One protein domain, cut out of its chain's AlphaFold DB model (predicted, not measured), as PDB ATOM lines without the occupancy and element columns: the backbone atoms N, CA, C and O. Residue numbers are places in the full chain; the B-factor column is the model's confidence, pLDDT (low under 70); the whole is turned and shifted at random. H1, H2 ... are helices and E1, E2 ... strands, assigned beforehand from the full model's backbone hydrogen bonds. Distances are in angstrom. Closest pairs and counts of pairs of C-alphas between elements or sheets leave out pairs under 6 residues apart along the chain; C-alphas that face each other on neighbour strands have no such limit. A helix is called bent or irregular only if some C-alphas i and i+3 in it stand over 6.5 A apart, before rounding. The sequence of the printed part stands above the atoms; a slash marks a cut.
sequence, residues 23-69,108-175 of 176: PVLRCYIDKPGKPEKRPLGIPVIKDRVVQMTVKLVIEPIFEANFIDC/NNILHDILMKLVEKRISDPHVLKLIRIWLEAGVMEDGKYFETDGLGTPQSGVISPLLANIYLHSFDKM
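AT A GLANCE: This is residues 23 to 69 and 108 to 175 of the 176 residues of the protein "Reverse transcriptase domain-containing protein" of Deltaproteobacteria bacterium (UniProt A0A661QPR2). A small twisted sheet of four strands, made of the hairpins E1-E2 and E3-E4, forms one end of the domain, and four helices gather at the other end, with no helix over either face of the sheet. Among the helices, H2 and H3 make a hairpin side by side, H4 crosses H2, and the long H1 runs along another side, meeting H4. The printed part has 115 residues, with the named elements E1 E2 H1 H2 H3 E3 E4 H4 along the chain; the sheet's order is E2 E1 E3 E4, mixed, and the class is mixed, helices and strands. The whole is compact, with a radius of gyration of the C-alphas of 15.0 A and spans of 39 by 32 by 24 A.

HOW THE PARTS SIT: In the sheet, E1, residues 24 to 30, and E2, residues 37 to 42, form an antiparallel hairpin, with N 27 and O 40 2.9 A apart, within hydrogen-bond range. E3, residues 140 to 142, is the parallel neighbour of E1 at 53 degrees, with N 26 and O 141 2.8 A apart. The pairing is staggered: E1 pairs with E3 over residues 24 to 25 and with E2 over residues 25 to 30. E4, residues 145 to 147, forms an antiparallel hairpin with E3, with N 147 and O 140 2.8 A apart. From edge to edge the strands' lines turn by 89 degrees. H2, residues 112 to 120, and H3, residues 126 to 136, form a helical hairpin; they touch at a shallow tilt of 27 degrees, opposite ways, closest at the C-alphas of His 112 and Leu 136, 7.0 A. H4, residues 161 to 173, touches H2 with residues 164 to 168 alone, about perpendicular at 83 degrees, closest at the C-alphas of Leu 115 and Tyr 168, 5.8 A. H1, residues 45 to 63, only just touches H4, with 3 pairs of C-alphas within 8 A; the closest are those of Glu 59 and Leu 163, 7.0 A. H1 and H2 are apart. Every O i to N i+4 pair is within hydrogen-bond range in H2 and H3, against 13 of 15 in H1 and 7 of 9 in H4.

IN THESE COORDINATES: E1 begins at C-alpha 24 (105.215, 111.372, 140.891) and is 19.0 A long; E2 is 15.5 A, E3 6.4 A and E4 6.5 A. H1 is 25.7 A, has a kink of 41 degrees near residue 57, and is irregular, only just: C-alphas 57 and 60 are 6.8 A apart. H2 is 12.0 A and H3 15.4 A. H4 is 17.9 A and ends at C-alpha 173 (83.841, 93.001, 132.300).

THE WHOLE: The two C-alphas farthest apart, those of Gly 33 and Ser 124, are 45.6 A apart. Residues 70 to 107 are not printed, and C-alphas 69 and 108 are 23.7 A apart across this cut. The link from E4 to H4, residues 148 to 160, is long. The mean pLDDT of the printed part is 89.4, with residues 155 to 157 under 70.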
ATOM      1  N   PRO A  23     108.965 109.660 143.374       88.62
ATOM      2  CA  PRO A  23     107.590 110.087 143.586       88.62
ATOM      3  C   PRO A  23     107.080 110.906 142.403       88.62
ATOM      4  O   PRO A  23     107.804 111.721 141.823       88.62
ATOM      5  N   VAL A  24     105.820 110.691 142.037       87.50
ATOM      6  CA  VAL A  24     105.215 111.372 140.891       87.50
ATOM      7  C   VAL A  24     104.928 112.825 141.252       87.50
ATOM      8  O   VAL A  24     104.301 113.092 142.274       87.50
ATOM      9  N   LEU A  25     105.348 113.773 140.413       87.19
ATOM     10  CA  LEU A  25     105.080 115.190 140.656       87.19
ATOM     11  C   LEU A  25     103.594 115.490 140.421       87.19
ATOM     12  O   LEU A  25     103.110 115.308 139.304       87.19
ATOM     13  N   ARG A  26     102.878 115.958 141.446       86.50
ATOM     14  CA  ARG A  26     101.502 116.448 141.323       86.50
ATOM     15  C   ARG A  26     101.520 117.870 140.779       86.50
ATOM     16  O   ARG A  26     102.143 118.759 141.352       86.50
ATOM     17  N   CYS A  27     100.781 118.097 139.706       84.19
ATOM     18  CA  CYS A  27     100.416 119.429 139.249       84.19
ATOM     19  C   CYS A  27      98.909 119.505 138.993       84.19
ATOM     20  O   CYS A  27      98.237 118.488 138.830       84.19
ATOM     21  N   TYR A  28      98.367 120.717 138.979       84.06
ATOM     22  CA  TYR A  28      96.946 120.954 138.759       84.06
ATOM     23  C   TYR A  28      96.735 121.723 137.465       84.06
ATOM     24  O   TYR A  28      97.371 122.752 137.245       84.06
ATOM     25  N   ILE A  29      95.821 121.231 136.634       81.81
ATOM     26  CA  ILE A  29      95.404 121.886 135.391       81.81
ATOM     27  C   ILE A  29      93.917 122.203 135.502       81.81
ATOM     28  O   ILE A  29      93.140 121.389 136.006       81.81
ATOM     29  N   ASP A  30      93.513 123.375 135.032       85.38
ATOM     30  CA  ASP A  30      92.112 123.779 135.049       85.38
ATOM     31  C   ASP A  30      91.274 122.882 134.127       85.38
ATOM     32  O   ASP A  30      91.686 122.528 133.016       85.38
ATOM     33  N   LYS A  31      90.083 122.480 134.585       76.50
ATOM     34  CA  LYS A  31      89.135 121.781 133.714       76.50
ATOM     35  C   LYS A  31      88.474 122.795 132.774       76.50
ATOM     36  O   LYS A  31      87.968 123.812 133.250       76.50
ATOM     37  N   PRO A  32      88.379 122.510 131.463       78.94
ATOM     38  CA  PRO A  32      87.636 123.363 130.544       78.94
ATOM     39  C   PRO A  32      86.199 123.580 131.041       78.94
ATOM     40  O   PRO A  32      85.449 122.622 131.224       78.94
ATOM     41  N   GLY A  33      85.832 124.839 131.297       77.88
ATOM     42  CA  GLY A  33      84.477 125.225 131.704       77.88
ATOM     43  C   GLY A  33      84.055 124.833 133.127       77.88
ATOM     44  O   GLY A  33      82.868 124.920 133.429       77.88
ATOM     45  N   LYS A  34      84.973 124.401 134.009       81.62
ATOM     46  CA  LYS A  34      84.665 124.091 135.420       81.62
ATOM     47  C   LYS A  34      85.689 124.729 136.372       81.62
ATOM     48  O   LYS A  34      86.863 124.785 136.026       81.62
ATOM     49  N   PRO A  35      85.283 125.152 137.589       81.06
ATOM     50  CA  PRO A  35      86.202 125.710 138.589       81.06
ATOM     51  C   PRO A  35      87.112 124.649 139.230       81.06
ATOM     52  O   PRO A  35      88.102 124.971 139.880       81.06
ATOM     53  N   GLU A  36      86.768 123.370 139.078       80.56
ATOM     54  CA  GLU A  36      87.556 122.257 139.596       80.56
ATOM     55  C   GLU A  36      88.861 122.078 138.817       80.56
ATOM     56  O   GLU A  36      88.864 122.017 137.584       80.56
ATOM     57  N   LYS A  37      89.962 121.861 139.538       80.69
ATOM     58  CA  LYS A  37      91.239 121.485 138.931       80.69
ATOM     59  C   LYS A  37      91.357 119.972 138.783       80.69
ATOM     60  O   LYS A  37      90.905 119.203 139.632       80.69
ATOM     61  N   ARG A  38      91.977 119.528 137.692       74.12
ATOM     62  CA  ARG A  38      92.356 118.134 137.470       74.12
ATOM     63  C   ARG A  38      93.776 117.914 137.998       74.12
ATOM     64  O   ARG A  38      94.688 118.591 137.519       74.12
ATOM     65  N   PRO A  39      93.985 116.967 138.927       78.12
ATOM     66  CA  PRO A  39      95.329 116.547 139.284       78.12
ATOM     67  C   PRO A  39      95.959 115.804 138.100       78.12
ATOM     68  O   PRO A  39      95.348 114.918 137.502       78.12
ATOM     69  N   LEU A  40      97.190 116.164 137.766       78.38
ATOM     70  CA  LEU A  40      98.055 115.457 136.839       78.38
ATOM     71  C   LEU A  40      99.270 114.976 137.633       78.38
ATOM     72  O   LEU A  40      99.836 115.711 138.437       78.38
ATOM     73  N   GLY A  41      99.647 113.720 137.429       82.19
ATOM     74  CA  GLY A  41     100.956 113.253 137.856       82.19
ATOM     75  C   GLY A  41     101.966 113.452 136.727       82.19
ATOM     76  O   GLY A  41     101.609 113.376 135.556       82.19
ATOM     77  N   ILE A  42     103.228 113.704 137.033       84.31
ATOM     78  CA  ILE A  42     104.292 113.708 136.031       84.31
ATOM     79  C   ILE A  42     105.432 112.839 136.564       84.31
ATOM     80  O   ILE A  42     106.174 113.277 137.445       84.31
ATOM     81  N   PRO A  43     105.583 111.597 136.065       86.62
ATOM     82  CA  PRO A  43     106.716 110.759 136.416       86.62
ATOM     83  C   PRO A  43     107.992 111.267 135.738       86.62
ATOM     84  O   PRO A  43     107.967 111.811 134.624       86.62
ATOM     85  N   VAL A  44     109.138 111.028 136.374       91.12
ATOM     86  CA  VAL A  44     110.440 111.354 135.780       91.12
ATOM     87  C   VAL A  44     110.674 110.557 134.492       91.12
ATOM     88  O   VAL A  44     110.115 109.478 134.287       91.12
ATOM     89  N   ILE A  45     111.515 111.082 133.593       92.25
ATOM     90  CA  ILE A  45     111.776 110.461 132.278       92.25
ATOM     91  C   ILE A  45     112.250 109.011 132.429       92.25
ATOM     92  O   ILE A  45     111.753 108.134 131.727       92.25
ATOM     93  N   LYS A  46     113.159 108.753 133.381       93.38
ATOM     94  CA  LYS A  46     113.667 107.406 133.674       93.38
ATOM     95  C   LYS A  46     112.533 106.418 133.953       93.38
ATOM     96  O   LYS A  46     112.494 105.349 133.355       93.38
ATOM     97  N   ASP A  47     111.579 106.806 134.793       93.19
ATOM     98  CA  ASP A  47     110.462 105.947 135.182       93.19
ATOM     99  C   ASP A  47     109.502 105.718 134.021       93.19
ATOM    100  O   ASP A  47     109.068 104.592 133.807       93.19
ATOM    101  N   ARG A  48     109.244 106.745 133.199       93.50
ATOM    102  CA  ARG A  48     108.439 106.593 131.977       93.50
ATOM    103  C   ARG A  48     109.052 105.584 131.006       93.50
ATOM    104  O   ARG A  48     108.319 104.772 130.449       93.50
ATOM    105  N   VAL A  49     110.376 105.596 130.835       95.19
ATOM    106  CA  VAL A  49     111.086 104.633 129.975       95.19
ATOM    107  C   VAL A  49     110.960 103.210 130.516       95.19
ATOM    108  O   VAL A  49     110.634 102.293 129.761       95.19
ATOM    109  N   VAL A  50     111.172 103.009 131.819       95.44
ATOM    110  CA  VAL A  50     111.086 101.671 132.428       95.44
ATOM    111  C   VAL A  50     109.639 101.160 132.398       95.44
ATOM    112  O   VAL A  50     109.405 100.022 131.997       95.44
ATOM    113  N   GLN A  51     108.659 102.009 132.729       95.31
ATOM    114  CA  GLN A  51     107.232 101.680 132.646       95.31
ATOM    115  C   GLN A  51     106.812 101.313 131.225       95.31
ATOM    116  O   GLN A  51     106.128 100.311 131.040       95.31
ATOM    117  N   MET A  52     107.242 102.083 130.220       96.00
ATOM    118  CA  MET A  52     106.946 101.783 128.818       96.00
ATOM    119  C   MET A  52     107.583 100.461 128.382       96.00
ATOM    120  O   MET A  52     106.945  99.667 127.702       96.00
ATOM    121  N   THR A  53     108.816 100.192 128.815       95.50
ATOM    122  CA  THR A  53     109.509  98.935 128.499       95.50
ATOM    123  C   THR A  53     108.754  97.736 129.069       95.50
ATOM    124  O   THR A  53     108.523  96.766 128.355       95.50
ATOM    125  N   VAL A  54     108.317  97.806 130.330       96.38
ATOM    126  CA  VAL A  54     107.498  96.740 130.929       96.38
ATOM    127  C   VAL A  54     106.148  96.630 130.228       96.38
ATOM    128  O   VAL A  54     105.737  95.521 129.900       96.38
ATOM    129  N   LYS A  55     105.487  97.759 129.939       96.56
ATOM    130  CA  LYS A  55     104.212  97.790 129.217       96.56
ATOM    131  C   LYS A  55     104.308  97.045 127.885       96.56
ATOM    132  O   LYS A  55     103.493  96.165 127.648       96.56
ATOM    133  N   LEU A  56     105.319  97.334 127.065       96.56
ATOM    134  CA  LEU A  56     105.520  96.685 125.762       96.56
ATOM    135  C   LEU A  56     105.648  95.158 125.859       96.56
ATOM    136  O   LEU A  56     105.276  94.453 124.926       96.56
ATOM    137  N   VAL A  57     106.168  94.649 126.977       96.12
ATOM    138  CA  VAL A  57     106.337  93.209 127.204       96.12
ATOM    139  C   VAL A  57     105.045  92.560 127.700       96.12
ATOM    140  O   VAL A  57     104.705  91.469 127.250       96.12
ATOM    141  N   ILE A  58     104.327  93.199 128.628       97.06
ATOM    142  CA  ILE A  58     103.170  92.571 129.281       97.06
ATOM    143  C   ILE A  58     101.837  92.861 128.579       97.06
ATOM    144  O   ILE A  58     100.930  92.040 128.667       97.06
ATOM    145  N   GLU A  59     101.698  93.992 127.878       97.06
ATOM    146  CA  GLU A  59     100.456  94.388 127.194       97.06
ATOM    147  C   GLU A  59      99.945  93.303 126.234       97.06
ATOM    148  O   GLU A  59      98.779  92.936 126.372       97.06
ATOM    149  N   PRO A  60     100.775  92.674 125.371       96.62
ATOM    150  CA  PRO A  60     100.308  91.605 124.485       96.62
ATOM    151  C   PRO A  60      99.737  90.387 125.227       96.62
ATOM    152  O   PRO A  60      98.804  89.746 124.744       96.62
ATOM    153  N   ILE A  61     100.271  90.072 126.414       96.75
ATOM    154  CA  ILE A  61      99.823  88.936 127.233       96.75
ATOM    155  C   ILE A  61      98.395  89.180 127.735       96.75
ATOM    156  O   ILE A  61      97.571  88.269 127.719       96.75
ATOM    157  N   PHE A  62      98.096  90.405 128.173       96.50
ATOM    158  CA  PHE A  62      96.762  90.769 128.650       96.50
ATOM    159  C   PHE A  62      95.783  91.033 127.502       96.50
ATOM    160  O   PHE A  62      94.639  90.581 127.575       96.50
ATOM    161  N   GLU A  63      96.232  91.682 126.424       95.69
ATOM    162  CA  GLU A  63      95.422  91.950 125.228       95.69
ATOM    163  C   GLU A  63      94.838  90.679 124.618       95.69
ATOM    164  O   GLU A  63      93.660  90.659 124.270       95.69
ATOM    165  N   ALA A  64      95.605  89.583 124.601       94.81
ATOM    166  CA  ALA A  64      95.137  88.274 124.141       94.81
ATOM    167  C   ALA A  64      93.930  87.723 124.931       94.81
ATOM    168  O   ALA A  64      93.341  86.709 124.554       94.81
ATOM    169  N   ASN A  65      93.573  88.331 126.066       92.19
ATOM    170  CA  ASN A  65      92.473  87.892 126.913       92.19
ATOM    171  C   ASN A  65      91.408  88.947 127.182       92.19
ATOM    172  O   ASN A  65      90.398  88.582 127.789       92.19
ATOM    173  N   PHE A  66      91.627  90.208 126.813       95.31
ATOM    174  CA  PHE A  66      90.621  91.251 126.975       95.31
ATOM    175  C   PHE A  66      89.431  90.995 126.055       95.31
ATOM    176  O   PHE A  66      89.596  90.589 124.905       95.31
ATOM    177  N   ILE A  67      88.225  91.237 126.567       93.75
ATOM    178  CA  ILE A  67      87.002  91.010 125.799       93.75
ATOM    179  C   ILE A  67      86.781  92.101 124.749       93.75
ATOM    180  O   ILE A  67      87.232  93.238 124.897       93.75
ATOM    181  N   ASP A  68      86.071  91.765 123.675       91.62
ATOM    182  CA  ASP A  68      85.919  92.648 122.514       91.62
ATOM    183  C   ASP A  68      85.105  93.917 122.777       91.62
ATOM    184  O   ASP A  68      85.264  94.896 122.048       91.62
ATOM    185  N   CYS A  69      84.251  93.929 123.803       90.81
ATOM    186  CA  CYS A  69      83.449  95.102 124.154       90.81
ATOM    187  C   CYS A  69      84.210  96.152 124.983       90.81
ATOM    188  O   CYS A  69      83.654  97.213 125.257       90.81
ATOM    189  N   ASN A 108      91.869 106.590 141.313       83.62
ATOM    190  CA  ASN A 108      92.263 106.832 142.703       83.62
ATOM    191  C   ASN A 108      91.800 105.707 143.640       83.62
ATOM    192  O   ASN A 108      92.293 105.622 144.752       83.62
ATOM    193  N   ASN A 109      90.875 104.850 143.198       88.12
ATOM    194  CA  ASN A 109      90.218 103.839 144.031       88.12
ATOM    195  C   ASN A 109      90.635 102.397 143.681       88.12
ATOM    196  O   ASN A 109      90.037 101.441 144.172       88.12
ATOM    197  N   ILE A 110      91.641 102.211 142.817       90.56
ATOM    198  CA  ILE A 110      92.160 100.880 142.467       90.56
ATOM    199  C   ILE A 110      92.929 100.303 143.659       90.56
ATOM    200  O   ILE A 110      93.965 100.834 144.038       90.56
ATOM    201  N   LEU A 111      92.458  99.196 144.229       92.88
ATOM    202  CA  LEU A 111      93.140  98.516 145.334       92.88
ATOM    203  C   LEU A 111      94.413  97.821 144.837       92.88
ATOM    204  O   LEU A 111      94.330  96.918 143.997       92.88
ATOM    205  N   HIS A 112      95.578  98.201 145.380       94.12
ATOM    206  CA  HIS A 112      96.878  97.667 144.943       94.12
ATOM    207  C   HIS A 112      96.949  96.148 145.074       94.12
ATOM    208  O   HIS A 112      97.372  95.475 144.138       94.12
ATOM    209  N   ASP A 113      96.479  95.586 146.187       94.69
ATOM    210  CA  ASP A 113      96.545  94.141 146.426       94.69
ATOM    211  C   ASP A 113      95.677  93.333 145.462       94.69
ATOM    212  O   ASP A 113      96.074  92.256 145.017       94.69
ATOM    213  N   ILE A 114      94.494  93.846 145.114       95.56
ATOM    214  CA  ILE A 114      93.626  93.197 144.128       95.56
ATOM    215  C   ILE A 114      94.269  93.295 142.747       95.56
ATOM    216  O   ILE A 114      94.372  92.284 142.055       95.56
ATOM    217  N   LEU A 115      94.753  94.480 142.366       95.94
ATOM    218  CA  LEU A 115      95.450  94.682 141.099       95.94
ATOM    219  C   LEU A 115      96.651  93.736 140.968       95.94
ATOM    220  O   LEU A 115      96.773  93.043 139.961       95.94
ATOM    221  N   MET A 116      97.500  93.653 141.992       97.19
ATOM    222  CA  MET A 116      98.673  92.780 141.988       97.19
ATOM    223  C   MET A 116      98.283  91.308 141.839       97.19
ATOM    224  O   MET A 116      98.834  90.635 140.971       97.19
ATOM    225  N   LYS A 117      97.257  90.833 142.558       97.00
ATOM    226  CA  LYS A 117      96.726  89.469 142.377       97.00
ATOM    227  C   LYS A 117      96.227  89.215 140.954       97.00
ATOM    228  O   LYS A 117      96.355  88.104 140.450       97.00
ATOM    229  N   LEU A 118      95.626  90.208 140.297       96.50
ATOM    230  CA  LEU A 118      95.171  90.078 138.908       96.50
ATOM    231  C   LEU A 118      96.340  90.021 137.921       96.50
ATOM    232  O   LEU A 118      96.291  89.232 136.978       96.50
ATOM    233  N   VAL A 119      97.395  90.800 138.158       97.12
ATOM    234  CA  VAL A 119      98.619  90.758 137.349       97.12
ATOM    235  C   VAL A 119      99.337  89.412 137.517       97.12
ATOM    236  O   VAL A 119      99.714  88.787 136.524       97.12
ATOM    237  N   GLU A 120      99.452  88.918 138.752       97.19
ATOM    238  CA  GLU A 120     100.091  87.639 139.110       97.19
ATOM    239  C   GLU A 120      99.444  86.420 138.438       97.19
ATOM    240  O   GLU A 120     100.111  85.418 138.192       97.19
ATOM    241  N   LYS A 121      98.161  86.500 138.054       95.69
ATOM    242  CA  LYS A 121      97.489  85.431 137.291       95.69
ATOM    243  C   LYS A 121      98.111  85.184 135.914       95.69
ATOM    244  O   LYS A 121      97.879  84.127 135.332       95.69
ATOM    245  N   ARG A 122      98.814  86.170 135.351       95.94
ATOM    246  CA  ARG A 122      99.385  86.110 133.993       95.94
ATOM    247  C   ARG A 122     100.890  86.313 133.963       95.94
ATOM    248  O   ARG A 122     101.541  85.794 133.064       95.94
ATOM    249  N   ILE A 123     101.436  87.052 134.924       97.44
ATOM    250  CA  ILE A 123     102.859  87.359 135.010       97.44
ATOM    251  C   ILE A 123     103.454  86.619 136.202       97.44
ATOM    252  O   ILE A 123     103.097  86.893 137.343       97.44
ATOM    253  N   SER A 124     104.389  85.708 135.934       96.62
ATOM    254  CA  SER A 124     105.081  84.938 136.976       96.62
ATOM    255  C   SER A 124     106.468  85.486 137.327       96.62
ATOM    256  O   SER A 124     107.063  85.031 138.299       96.62
ATOM    257  N   ASP A 125     107.001  86.438 136.553       96.69
ATOM    258  CA  ASP A 125     108.326  87.012 136.807       96.69
ATOM    259  C   ASP A 125     108.290  87.912 138.063       96.69
ATOM    260  O   ASP A 125     107.670  88.984 138.038       96.69
ATOM    261  N   PRO A 126     108.980  87.532 139.158       95.62
ATOM    262  CA  PRO A 126     108.947  88.281 140.411       95.62
ATOM    263  C   PRO A 126     109.574  89.675 140.291       95.62
ATOM    264  O   PRO A 126     109.240  90.572 141.066       95.62
ATOM    265  N   HIS A 127     110.473  89.897 139.331       94.25
ATOM    266  CA  HIS A 127     111.092  91.198 139.109       94.25
ATOM    267  C   HIS A 127     110.125  92.168 138.441       94.25
ATOM    268  O   HIS A 127     110.044  93.321 138.861       94.25
ATOM    269  N   VAL A 128     109.351  91.703 137.456       95.69
ATOM    270  CA  VAL A 128     108.300  92.515 136.824       95.69
ATOM    271  C   VAL A 128     107.215  92.862 137.840       95.69
ATOM    272  O   VAL A 128     106.839  94.028 137.963       95.69
ATOM    273  N   LEU A 129     106.770  91.881 138.630       96.75
ATOM    274  CA  LEU A 129     105.794  92.102 139.701       96.75
ATOM    275  C   LEU A 129     106.299  93.123 140.726       96.75
ATOM    276  O   LEU A 129     105.573  94.043 141.104       96.75
ATOM    277  N   LYS A 130     107.571  93.017 141.127       95.56
ATOM    278  CA  LYS A 130     108.201  93.986 142.024       95.56
ATOM    279  C   LYS A 130     108.241  95.390 141.421       95.56
ATOM    280  O   LYS A 130     107.966  96.337 142.147       95.56
ATOM    281  N   LEU A 131     108.563  95.537 140.131       95.56
ATOM    282  CA  LEU A 131     108.561  96.839 139.450       95.56
ATOM    283  C   LEU A 131     107.172  97.486 139.471       95.56
ATOM    284  O   LEU A 131     107.053  98.662 139.801       95.56
ATOM    285  N   ILE A 132     106.126  96.712 139.179       95.12
ATOM    286  CA  ILE A 132     104.746  97.212 139.216       95.12
ATOM    287  C   ILE A 132     104.383  97.656 140.633       95.12
ATOM    288  O   ILE A 132     103.907  98.775 140.810       95.12
ATOM    289  N   ARG A 133     104.684  96.834 141.644       94.88
ATOM    290  CA  ARG A 133     104.412  97.157 143.048       94.88
ATOM    291  C   ARG A 133     105.099  98.448 143.496       94.88
ATOM    292  O   ARG A 133     104.427  99.344 143.993       94.88
ATOM    293  N   ILE A 134     106.402  98.603 143.245       93.25
ATOM    294  CA  ILE A 134     107.121  99.820 143.660       93.25
ATOM    295  C   ILE A 134     106.636 101.076 142.922       93.25
ATOM    296  O   ILE A 134     106.799 102.169 143.448       93.25
ATOM    297  N   TRP A 135     106.049 100.960 141.723       92.44
ATOM    298  CA  TRP A 135     105.424 102.104 141.044       92.44
ATOM    299  C   TRP A 135     104.098 102.514 141.668       92.44
ATOM    300  O   TRP A 135     103.804 103.706 141.713       92.44
ATOM    301  N   LEU A 136     103.308 101.544 142.126       91.19
ATOM    302  CA  LEU A 136     102.084 101.809 142.877       91.19
ATOM    303  C   LEU A 136     102.417 102.466 144.227       91.19
ATOM    304  O   LEU A 136     101.737 103.402 144.636       91.19
ATOM    305  N   GLU A 137     103.524 102.048 144.847       90.75
ATOM    306  CA  GLU A 137     104.004 102.510 146.156       90.75
ATOM    307  C   GLU A 137     104.884 103.777 146.116       90.75
ATOM    308  O   GLU A 137     105.216 104.321 147.165       90.75
ATOM    309  N   ALA A 138     105.255 104.286 144.933       87.94
ATOM    310  CA  ALA A 138     106.234 105.375 144.781       87.94
ATOM    311  C   ALA A 138     105.810 106.722 145.406       87.94
ATOM    312  O   ALA A 138     106.641 107.620 145.547       87.94
ATOM    313  N   GLY A 139     104.530 106.872 145.753       86.38
ATOM    314  CA  GLY A 139     103.981 108.089 146.341       86.38
ATOM    315  C   GLY A 139     103.942 109.275 145.373       86.38
ATOM    316  O   GLY A 139     104.152 109.162 144.158       86.38
ATOM    317  N   VAL A 140     103.633 110.441 145.930       86.06
ATOM    318  CA  VAL A 140     103.408 111.685 145.193       86.06
ATOM    319  C   VAL A 140     104.202 112.820 145.835       86.06
ATOM    320  O   VAL A 140     104.276 112.928 147.053       86.06
ATOM    321  N   MET A 141     104.794 113.679 145.011       87.94
ATOM    322  CA  MET A 141     105.403 114.938 145.439       87.94
ATOM    323  C   MET A 141     104.462 116.093 145.092       87.94
ATOM    324  O   MET A 141     104.139 116.284 143.922       87.94
ATOM    325  N   GLU A 142     104.042 116.877 146.079       86.56
ATOM    326  CA  GLU A 142     103.113 118.001 145.916       86.56
ATOM    327  C   GLU A 142     103.579 119.183 146.776       86.56
ATOM    328  O   GLU A 142     103.847 119.023 147.963       86.56
ATOM    329  N   ASP A 143     103.760 120.356 146.160       84.00
ATOM    330  CA  ASP A 143     104.271 121.577 146.810       84.00
ATOM    331  C   ASP A 143     105.553 121.366 147.644       84.00
ATOM    332  O   ASP A 143     105.725 121.902 148.739       84.00
ATOM    333  N   GLY A 144     106.468 120.538 147.124       84.06
ATOM    334  CA  GLY A 144     107.734 120.197 147.783       84.06
ATOM    335  C   GLY A 144     107.598 119.243 148.973       84.06
ATOM    336  O   GLY A 144     108.587 118.987 149.658       84.06
ATOM    337  N   LYS A 145     106.399 118.706 149.222       86.62
ATOM    338  CA  LYS A 145     106.129 117.707 150.256       86.62
ATOM    339  C   LYS A 145     105.875 116.344 149.630       86.62
ATOM    340  O   LYS A 145     105.180 116.217 148.624       86.62
ATOM    341  N   TYR A 146     106.444 115.323 150.255       87.69
ATOM    342  CA  TYR A 146     106.208 113.935 149.892       87.69
ATOM    343  C   TYR A 146     104.958 113.406 150.599       87.69
ATOM    344  O   TYR A 146     104.792 113.604 151.803       87.69
ATOM    345  N   PHE A 147     104.118 112.709 149.843       83.31
ATOM    346  CA  PHE A 147     102.926 112.018 150.307       83.31
ATOM    347  C   PHE A 147     103.031 110.544 149.926       83.31
ATOM    348  O   PHE A 147     103.191 110.205 148.748       83.31
ATOM    349  N   GLU A 148     102.937 109.669 150.922       83.00
ATOM    350  CA  GLU A 148     102.823 108.229 150.696       83.00
ATOM    351  C   GLU A 148     101.473 107.890 150.058       83.00
ATOM    352  O   GLU A 148     100.494 108.629 150.183       83.00
ATOM    353  N   THR A 149     101.425 106.762 149.352       82.50
ATOM    354  CA  THR A 149     100.150 106.171 148.936       82.50
ATOM    355  C   THR A 149      99.508 105.440 150.115       82.50
ATOM    356  O   THR A 149     100.191 104.862 150.955       82.50
ATOM    357  N   ASP A 150      98.184 105.433 150.151       81.38
ATOM    358  CA  ASP A 150      97.337 104.716 151.103       81.38
ATOM    359  C   ASP A 150      96.980 103.289 150.633       81.38
ATOM    360  O   ASP A 150      96.007 102.696 151.098       81.38
ATOM    361  N   GLY A 151      97.748 102.724 149.693       80.19
ATOM    362  CA  GLY A 151      97.459 101.420 149.080       80.19
ATOM    363  C   GLY A 151      96.337 101.467 148.034       80.19
ATOM    364  O   GLY A 151      95.855 100.421 147.577       80.19
ATOM    365  N   LEU A 152      95.911 102.677 147.661       82.62
ATOM    366  CA  LEU A 152      94.890 102.929 146.659       82.62
ATOM    367  C   LEU A 152      95.439 103.677 145.447       82.62
ATOM    368  O   LEU A 152      96.403 104.445 145.477       82.62
ATOM    369  N   GLY A 153      94.754 103.431 144.341       79.69
ATOM    370  CA  GLY A 153      94.915 104.104 143.077       79.69
ATOM    371  C   GLY A 153      96.097 103.628 142.245       79.69
ATOM    372  O   GLY A 153      96.881 102.763 142.605       79.69
ATOM    373  N   THR A 154      96.222 104.219 141.070       76.38
ATOM    374  CA  THR A 154      97.416 104.118 140.236       76.38
ATOM    375  C   THR A 154      97.858 105.540 139.907       76.38
ATOM    376  O   THR A 154      97.009 106.435 139.807       76.38
ATOM    377  N   PRO A 155      99.162 105.808 139.729       68.06
ATOM    378  CA  PRO A 155      99.601 107.148 139.372       68.06
ATOM    379  C   PRO A 155      98.904 107.591 138.077       68.06
ATOM    380  O   PRO A 155      99.087 106.947 137.045       68.06
ATOM    381  N   GLN A 156      98.118 108.679 138.108       60.81
ATOM    382  CA  GLN A 156      97.223 109.150 137.019       60.81
ATOM    383  C   GLN A 156      97.932 109.635 135.728       60.81
ATOM    384  O   GLN A 156      97.420 110.444 134.961       60.81
ATOM    385  N   SER A 157      99.145 109.163 135.488       64.19
ATOM    386  CA  SER A 157     100.072 109.620 134.450       64.19
ATOM    387  C   SER A 157     101.225 108.655 134.184       64.19
ATOM    388  O   SER A 157     102.091 108.934 133.352       64.19
ATOM    389  N   GLY A 158     101.267 107.532 134.909       78.25
ATOM    390  CA  GLY A 158     102.181 106.455 134.586       78.25
ATOM    391  C   GLY A 158     101.838 105.918 133.204       78.25
ATOM    392  O   GLY A 158     100.669 105.720 132.874       78.25
ATOM    393  N   VAL A 159     102.859 105.668 132.390       87.88
ATOM    394  CA  VAL A 159     102.678 105.148 131.024       87.88
ATOM    395  C   VAL A 159     101.972 103.787 131.054       87.88
ATOM    396  O   VAL A 159     101.208 103.451 130.152       87.88
ATOM    397  N   ILE A 160     102.197 103.026 132.126       91.62
ATOM    398  CA  ILE A 160     101.605 101.708 132.358       91.62
ATOM    399  C   ILE A 160     100.209 101.766 133.005       91.62
ATOM    400  O   ILE A 160      99.463 100.793 132.932       91.62
ATOM    401  N   SER A 161      99.819 102.895 133.607       91.00
ATOM    402  CA  SER A 161      98.581 103.010 134.391       91.00
ATOM    403  C   SER A 161      97.305 102.674 133.609       91.00
ATOM    404  O   SER A 161      96.463 101.977 134.174       91.00
ATOM    405  N   PRO A 162      97.139 103.071 132.328       92.88
ATOM    406  CA  PRO A 162      95.962 102.673 131.554       92.88
ATOM    407  C   PRO A 162      95.834 101.155 131.368       92.88
ATOM    408  O   PRO A 162      94.733 100.617 131.435       92.88
ATOM    409  N   LEU A 163      96.957 100.447 131.202       95.00
ATOM    410  CA  LEU A 163      96.947  98.988 131.105       95.00
ATOM    411  C   LEU A 163      96.557  98.352 132.445       95.00
ATOM    412  O   LEU A 163      95.724  97.452 132.473       95.00
ATOM    413  N   LEU A 164      97.123  98.833 133.557       95.19
ATOM    414  CA  LEU A 164      96.785  98.339 134.898       95.19
ATOM    415  C   LEU A 164      95.299  98.548 135.225       95.19
ATOM    416  O   LEU A 164      94.658  97.659 135.783       95.19
ATOM    417  N   ALA A 165      94.747  99.691 134.820       93.56
ATOM    418  CA  ALA A 165      93.318  99.964 134.874       93.56
ATOM    419  C   ALA A 165      92.506  98.916 134.091       93.56
ATOM    420  O   ALA A 165      91.633  98.256 134.654       93.56
ATOM    421  N   ASN A 166      92.843  98.681 132.823       94.75
ATOM    422  CA  ASN A 166      92.148  97.680 132.015       94.75
ATOM    423  C   ASN A 166      92.251  96.268 132.614       94.75
ATOM    424  O   ASN A 166      91.265  95.540 132.623       94.75
ATOM    425  N   ILE A 167      93.397  95.884 133.188       95.44
ATOM    426  CA  ILE A 167      93.554  94.595 133.887       95.44
ATOM    427  C   ILE A 167      92.586  94.481 135.070       95.44
ATOM    428  O   ILE A 167      91.984  93.424 135.280       95.44
ATOM    429  N   TYR A 168      92.419  95.564 135.829       94.88
ATOM    430  CA  TYR A 168      91.491  95.608 136.952       94.88
ATOM    431  C   TYR A 168      90.032  95.492 136.487       94.88
ATOM    432  O   TYR A 168      89.291  94.644 136.984       94.88
ATOM    433  N   LEU A 169      89.632  96.309 135.505       93.44
ATOM    434  CA  LEU A 169      88.263  96.330 134.974       93.44
ATOM    435  C   LEU A 169      87.895  95.071 134.201       93.44
ATOM    436  O   LEU A 169      86.745  94.662 134.244       93.44
ATOM    437  N   HIS A 170      88.858  94.379 133.599       94.56
ATOM    438  CA  HIS A 170      88.584  93.135 132.883       94.56
ATOM    439  C   HIS A 170      87.917  92.061 133.756       94.56
ATOM    440  O   HIS A 170      87.171  91.211 133.275       94.56
ATOM    441  N   SER A 171      88.183  92.075 135.065       89.75
ATOM    442  CA  SER A 171      87.497  91.161 135.985       89.75
ATOM    443  C   SER A 171      86.018  91.511 136.146       89.75
ATOM    444  O   SER A 171      85.208  90.599 136.265       89.75
ATOM    445  N   PHE A 172      85.674  92.800 136.119       88.31
ATOM    446  CA  PHE A 172      84.295  93.288 136.116       88.31
ATOM    447  C   PHE A 172      83.612  92.972 134.780       88.31
ATOM    448  O   PHE A 172      82.544  92.372 134.771       88.31
ATOM    449  N   ASP A 173      84.286  93.267 133.671       87.56
ATOM    450  CA  ASP A 173      83.841  93.001 132.300       87.56
ATOM    451  C   ASP A 173      83.453  91.529 132.060       87.56
ATOM    452  O   ASP A 173      82.587  91.240 131.248       87.56
ATOM    453  N   LYS A 174      84.080  90.581 132.768       87.94
ATOM    454  CA  LYS A 174      83.766  89.144 132.678       87.94
ATOM    455  C   LYS A 174      82.557  88.688 133.493       87.94
ATOM    456  O   LYS A 174      82.140  87.541 133.338       87.94
ATOM    457  N   MET A 175      82.077  89.502 134.430       83.94
ATOM    458  CA  MET A 175      80.967  89.142 135.319       83.94
ATOM    459  C   MET A 175      79.594  89.483 134.731       83.94
ATOM    460  O   MET A 175      78.591  89.007 135.262       83.94
TER     461      MET A 175